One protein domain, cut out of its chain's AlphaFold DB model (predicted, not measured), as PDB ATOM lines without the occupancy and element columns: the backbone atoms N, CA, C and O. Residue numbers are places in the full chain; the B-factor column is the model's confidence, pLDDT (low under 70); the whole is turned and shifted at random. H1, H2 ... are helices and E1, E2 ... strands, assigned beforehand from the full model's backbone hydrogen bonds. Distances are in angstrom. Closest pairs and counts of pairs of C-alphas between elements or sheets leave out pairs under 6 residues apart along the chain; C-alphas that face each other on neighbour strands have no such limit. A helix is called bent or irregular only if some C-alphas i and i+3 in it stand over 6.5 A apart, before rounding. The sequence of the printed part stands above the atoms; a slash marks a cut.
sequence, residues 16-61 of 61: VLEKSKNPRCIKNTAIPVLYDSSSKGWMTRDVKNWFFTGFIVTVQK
ATOM      1  N   VAL A  16     112.668 135.150 142.242       87.75
ATOM      2  CA  VAL A  16     112.530 134.829 140.823       87.75
ATOM      3  C   VAL A  16     112.265 133.337 140.694       87.75
ATOM      4  O   VAL A  16     113.058 132.517 141.152       87.75
ATOM      5  N   LEU A  17     111.138 133.005 140.065       88.38
ATOM      6  CA  LEU A  17     110.756 131.636 139.746       88.38
ATOM      7  C   LEU A  17     110.763 131.432 138.247       88.38
ATOM      8  O   LEU A  17     110.024 132.087 137.515       88.38
ATOM      9  N   GLU A  18     111.559 130.474 137.802       86.88
ATOM     10  CA  GLU A  18     111.662 130.131 136.392       86.88
ATOM     11  C   GLU A  18     111.527 128.629 136.165       86.88
ATOM     12  O   GLU A  18     111.453 127.817 137.085       86.88
ATOM     13  N   LYS A  19     111.474 128.242 134.890       88.12
ATOM     14  CA  LYS A  19     111.428 126.833 134.503       88.12
ATOM     15  C   LYS A  19     112.781 126.133 134.613       88.12
ATOM     16  O   LYS A  19     112.849 124.949 134.937       88.12
ATOM     17  N   SER A  20     113.852 126.838 134.262       89.69
ATOM     18  CA  SER A  20     115.203 126.282 134.272       89.69
ATOM     19  C   SER A  20     115.761 126.311 135.687       89.69
ATOM     20  O   SER A  20     115.521 127.260 136.406       89.69
ATOM     21  N   LYS A  21     116.546 125.310 136.083       88.25
ATOM     22  CA  LYS A  21     117.305 125.374 137.345       88.25
ATOM     23  C   LYS A  21     118.587 126.197 137.216       88.25
ATOM     24  O   LYS A  21     119.066 126.757 138.189       88.25
ATOM     25  N   ASN A  22     119.148 126.241 136.011       88.88
ATOM     26  CA  ASN A  22     120.397 126.927 135.699       88.88
ATOM     27  C   ASN A  22     120.221 127.662 134.365       88.88
ATOM     28  O   ASN A  22     120.600 127.141 133.308       88.88
ATOM     29  N   PRO A  23     119.556 128.826 134.362       90.31
ATOM     30  CA  PRO A  23     119.299 129.569 133.144       90.31
ATOM     31  C   PRO A  23     120.623 130.122 132.618       90.31
ATOM     32  O   PRO A  23     121.497 130.566 133.365       90.31
ATOM     33  N   ARG A  24     120.791 130.081 131.295       90.62
ATOM     34  CA  ARG A  24     122.066 130.440 130.661       90.62
ATOM     35  C   ARG A  24     122.435 131.910 130.893       90.62
ATOM     36  O   ARG A  24     123.618 132.210 130.967       90.62
ATOM     37  N   CYS A  25     121.441 132.784 131.047       87.81
ATOM     38  CA  CYS A  25     121.622 134.212 131.314       87.81
ATOM     39  C   CYS A  25     122.133 134.531 132.731       87.81
ATOM     40  O   CYS A  25     122.730 135.583 132.918       87.81
ATOM     41  N   ILE A  26     121.937 133.638 133.710       88.69
ATOM     42  CA  ILE A  26     122.366 133.834 135.113       88.69
ATOM     43  C   ILE A  26     123.598 132.971 135.437       88.69
ATOM     44  O   ILE A  26     124.187 133.050 136.513       88.69
ATOM     45  N   LYS A  27     124.037 132.131 134.495       88.25
ATOM     46  CA  LYS A  27     125.193 131.258 134.690       88.25
ATOM     47  C   LYS A  27     126.435 132.092 135.022       88.25
ATOM     48  O   LYS A  27     126.797 132.980 134.260       88.25
ATOM     49  N   ASN A  28     127.114 131.738 136.115       87.31
ATOM     50  CA  ASN A  28     128.327 132.412 136.596       87.31
ATOM     51  C   ASN A  28     128.137 133.876 137.044       87.31
ATOM     52  O   ASN A  28     129.128 134.587 137.200       87.31
ATOM     53  N   THR A  29     126.901 134.306 137.308       88.38
ATOM     54  CA  THR A  29     126.596 135.669 137.762       88.38
ATOM     55  C   THR A  29     125.960 135.639 139.147       88.38
ATOM     56  O   THR A  29     125.003 134.905 139.385       88.38
ATOM     57  N   ALA A  30     126.467 136.468 140.064       88.06
ATOM     58  CA  ALA A  30     125.790 136.734 141.326       88.06
ATOM     59  C   ALA A  30     124.631 137.707 141.077       88.06
ATOM     60  O   ALA A  30     124.839 138.820 140.595       88.06
ATOM     61  N   ILE A  31     123.412 137.281 141.396       88.19
ATOM     62  CA  ILE A  31     122.203 138.097 141.273       88.19
ATOM     63  C   ILE A  31     121.672 138.454 142.666       88.19
ATOM     64  O   ILE A  31     121.665 137.596 143.548       88.19
ATOM     65  N   PRO A  32     121.203 139.695 142.891       87.31
ATOM     66  CA  PRO A  32     120.727 140.153 144.196       87.31
ATOM     67  C   PRO A  32     119.281 139.706 144.481       87.31
ATOM     68  O   PRO A  32     118.508 140.430 145.104       87.31
ATOM     69  N   VAL A  33     118.880 138.540 143.975       88.44
ATOM     70  CA  VAL A  33     117.526 137.995 144.113       88.44
ATOM     71  C   VAL A  33     117.610 136.521 144.483       88.44
ATOM     72  O   VAL A  33     118.552 135.823 144.105       88.44
ATOM     73  N   LEU A  34     116.616 136.043 145.223       88.38
ATOM     74  CA  LEU A  34     116.439 134.619 145.457       88.38
ATOM     75  C   LEU A  34     115.984 133.980 144.150       88.38
ATOM     76  O   LEU A  34     115.030 134.448 143.531       88.38
ATOM     77  N   TYR A  35     116.661 132.919 143.734       88.94
ATOM     78  CA  TYR A  35     116.324 132.180 142.527       88.94
ATOM     79  C   TYR A  35     115.861 130.780 142.891       88.94
ATOM     80  O   TYR A  35     116.553 130.071 143.623       88.94
ATOM     81  N   ASP A  36     114.722 130.377 142.349       88.06
ATOM     82  CA  ASP A  36     114.241 129.009 142.453       88.06
ATOM     83  C   ASP A  36     113.592 128.575 141.130       88.06
ATOM     84  O   ASP A  36     113.236 129.390 140.274       88.06
ATOM     85  N   SER A  37     113.489 127.267 140.925       88.06
ATOM     86  CA  SER A  37     113.042 126.693 139.663       88.06
ATOM     87  C   SER A  37     111.919 125.694 139.863       88.06
ATOM     88  O   SER A  37     112.042 124.767 140.661       88.06
ATOM     89  N   SER A  38     110.859 125.818 139.068       85.25
ATOM     90  CA  SER A  38     109.770 124.845 139.015       85.25
ATOM     91  C   SER A  38     109.570 124.375 137.586       85.25
ATOM     92  O   SER A  38     109.535 125.180 136.663       85.25
ATOM     93  N   SER A  39     109.344 123.078 137.376       81.94
ATOM     94  CA  SER A  39     109.168 122.491 136.036       81.94
ATOM     95  C   SER A  39     108.066 123.154 135.197       81.94
ATOM     96  O   SER A  39     108.083 123.073 133.965       81.94
ATOM     97  N   LYS A  40     107.118 123.827 135.856       80.00
ATOM     98  CA  LYS A  40     106.021 124.556 135.223       80.00
ATOM     99  C   LYS A  40     106.380 126.006 134.877       80.00
ATOM    100  O   LYS A  40     105.829 126.502 133.904       80.00
ATOM    101  N   GLY A  41     107.327 126.644 135.573       65.75
ATOM    102  CA  GLY A  41     107.833 127.990 135.257       65.75
ATOM    103  C   GLY A  41     106.937 129.170 135.662       65.75
ATOM    104  O   GLY A  41     107.082 130.247 135.099       65.75
ATOM    105  N   TRP A  42     105.996 128.977 136.589       71.75
ATOM    106  CA  TRP A  42     105.104 130.019 137.126       71.75
ATOM    107  C   TRP A  42     104.784 129.724 138.594       71.75
ATOM    108  O   TRP A  42     105.330 128.782 139.162       71.75
ATOM    109  N   MET A  43     103.921 130.538 139.207       68.38
ATOM    110  CA  MET A  43     103.518 130.474 140.615       68.38
ATOM    111  C   MET A  43     102.887 129.109 140.965       68.38
ATOM    112  O   MET A  43     101.676 128.909 140.909       68.38
ATOM    113  N   THR A  44     103.726 128.126 141.279       73.06
ATOM    114  CA  THR A  44     103.324 126.776 141.672       73.06
ATOM    115  C   THR A  44     103.140 126.684 143.182       73.06
ATOM    116  O   THR A  44     103.447 127.602 143.942       73.06
ATOM    117  N   ARG A  45     102.680 125.517 143.648       68.44
ATOM    118  CA  ARG A  45     102.715 125.172 145.076       68.44
ATOM    119  C   ARG A  45     104.119 125.314 145.681       68.44
ATOM    120  O   ARG A  45     104.196 125.477 146.889       68.44
ATOM    121  N   ASP A  46     105.183 125.313 144.880       67.88
ATOM    122  CA  ASP A  46     106.565 125.498 145.340       67.88
ATOM    123  C   ASP A  46     106.774 126.881 145.989       67.88
ATOM    124  O   ASP A  46     107.483 126.992 146.990       67.88
ATOM    125  N   VAL A  47     106.030 127.907 145.544       79.50
ATOM    126  CA  VAL A  47     105.986 129.233 146.196       79.50
ATOM    127  C   VAL A  47     105.568 129.118 147.663       79.50
ATOM    128  O   VAL A  47     106.036 129.896 148.494       79.50
ATOM    129  N   LYS A  48     104.714 128.140 148.019       77.75
ATOM    130  CA  LYS A  48     104.305 127.943 149.418       77.75
ATOM    131  C   LYS A  48     105.506 127.671 150.308       77.75
ATOM    132  O   LYS A  48     105.529 128.172 151.424       77.75
ATOM    133  N   ASN A  49     106.490 126.904 149.841       83.81
ATOM    134  CA  ASN A  49     107.653 126.599 150.662       83.81
ATOM    135  C   ASN A  49     108.421 127.880 151.008       83.81
ATOM    136  O   ASN A  49     108.647 128.149 152.186       83.81
ATOM    137  N   TRP A  50     108.732 128.710 150.008       86.19
ATOM    138  CA  TRP A  50     109.352 130.020 150.233       86.19
ATOM    139  C   TRP A  50     108.506 130.922 151.145       86.19
ATOM    140  O   TRP A  50     109.045 131.593 152.023       86.19
ATOM    141  N   PHE A  51     107.181 130.902 150.993       87.25
ATOM    142  CA  PHE A  51     106.282 131.694 151.828       87.25
ATOM    143  C   PHE A  51     106.381 131.319 153.316       87.25
ATOM    144  O   PHE A  51     106.569 132.190 154.161       87.25
ATOM    145  N   PHE A  52     106.302 130.027 153.650       87.94
ATOM    146  CA  PHE A  52     106.343 129.578 155.046       87.94
ATOM    147  C   PHE A  52     107.748 129.644 155.658       87.94
ATOM    148  O   PHE A  52     107.885 129.992 156.825       87.94
ATOM    149  N   THR A  53     108.783 129.311 154.885       85.38
ATOM    150  CA  THR A  53     110.160 129.191 155.400       85.38
ATOM    151  C   THR A  53     110.952 130.492 155.339       85.38
ATOM    152  O   THR A  53     111.786 130.738 156.205       85.38
ATOM    153  N   GLY A  54     110.699 131.323 154.329       83.75
ATOM    154  CA  GLY A  54     111.381 132.593 154.119       83.75
ATOM    155  C   GLY A  54     110.514 133.761 154.557       83.75
ATOM    156  O   GLY A  54     110.835 134.445 155.525       83.75
ATOM    157  N   PHE A  55     109.396 133.988 153.865       87.00
ATOM    158  CA  PHE A  55     108.603 135.208 154.041       87.00
ATOM    159  C   PHE A  55     108.079 135.375 155.474       87.00
ATOM    160  O   PHE A  55     108.418 136.370 156.108       87.00
ATOM    161  N   ILE A  56     107.322 134.403 156.008       88.62
ATOM    162  CA  ILE A  56     106.705 134.504 157.348       88.62
ATOM    163  C   ILE A  56     107.757 134.748 158.433       88.62
ATOM    164  O   ILE A  56     107.599 135.647 159.254       88.62
ATOM    165  N   VAL A  57     108.851 133.985 158.406       85.25
ATOM    166  CA  VAL A  57     109.937 134.097 159.391       85.25
ATOM    167  C   VAL A  57     110.590 135.480 159.363       85.25
ATOM    168  O   VAL A  57     111.033 135.974 160.398       85.25
ATOM    169  N   THR A  58     110.658 136.104 158.187       85.06
ATOM    170  CA  THR A  58     111.297 137.413 158.022       85.06
ATOM    171  C   THR A  58     110.372 138.547 158.463       85.06
ATOM    172  O   THR A  58     110.836 139.475 159.104       85.06
ATOM    173  N   VAL A  59     109.067 138.465 158.172       86.06
ATOM    174  CA  VAL A  59     108.097 139.530 158.513       86.06
ATOM    175  C   VAL A  59     107.577 139.488 159.952       86.06
ATOM    176  O   VAL A  59     106.997 140.468 160.402       86.06
ATOM    177  N   GLN A  60     107.715 138.360 160.655       80.69
ATOM    178  CA  GLN A  60     107.300 138.231 162.060       80.69
ATOM    179  C   GLN A  60     108.359 138.703 163.068       80.69
ATOM    180  O   GLN A  60     108.077 138.708 164.266       80.69
ATOM    181  N   LYS A  61     109.564 139.048 162.606       59.97
ATOM    182  CA  LYS A  61     110.605 139.671 163.430       59.97
ATOM    183  C   LYS A  61     110.408 141.176 163.505       59.97
ATOM    184  O   LYS A  61     110.701 141.715 164.592       59.97
TER     185      LYS A  61
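AT A GLANCE: This is residues 16 to 61 of the 61 residues of the protein "DDE-1 domain-containing protein" of Intoshia linei (UniProt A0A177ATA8). A wide loop of chain, residues 19 to 33, is closed at its base by two short parallel strands side by side, E1 and E2, and a single helix, H1, sticks out as an arm with its residues 51 to 59. The loop and the arm lie toward opposite ends of the longest axis, with the small strand pair between them. The printed part has 46 residues with two named strands and one named helix, in the order E1, E2, H1; the class is mixed, helices and strands, with under half of the residues, 21, in named elements. The whole is loose, with a radius of gyration of the C-alphas of 12.1 A, and only just flat, spanning 35 by 24 by 10 A.

IN THESE COORDINATES: The printed part begins with strand E1, residues 16 to 18, whose C-alpha 16 is at (112.530, 134.829, 140.823); it is 6.5 A long from first to last C-alpha. After residues 19 to 33, which hold no named element, comes strand E2, residues 34 to 37, 10.4 A long, with C-alpha 34 at (116.439, 134.619, 145.457). Helix H1, residues 46 to 59, is 19.3 A long and ends at C-alpha 59, at (108.097, 139.530, 158.513). H1 is irregular, but only just: C-alphas 53 and 56 are 6.6 A apart.

HOW THE PARTS SIT: E1 and E2 are parallel neighbours, with 16 degrees between their N-to-C directions. The C-alphas of Val 16 and Tyr 35 face each other at 4.9 A, and those of Glu 18 and Ser 37 also at 4.9 A. N 16 and O 34 are within hydrogen-bond range at 2.8 A, and N 36 and O 16 at 3.0 A. E2 and H1 are near each other, with 6 pairs of C-alphas within 10 A and no pair within 8 A. Residues 46 to 50 of H1 make these pairs. E1 and H1 are only just apart, their closest C-alphas 8.4 A from each other. Within H1, 7 of 10 O i to N i+4 pairs are within hydrogen-bond range.

THE WHOLE: The two C-alphas farthest apart are those of Arg 24 and Lys 61, at 35.9 A. Residues 27 to 32 stand free, and so do residues 51 to 61, of which 51 to 59 belong to H1. The printed part has no cut and ends at residue 61, the chain's last residue. The link from E1 to E2 is long, with 15 residues, and that from E2 to H1 is short, with 8. The mean pLDDT of the printed part is 83.7, and five residues are under 70: residue 41, residue 43, residues 45 to 46 and residue 61.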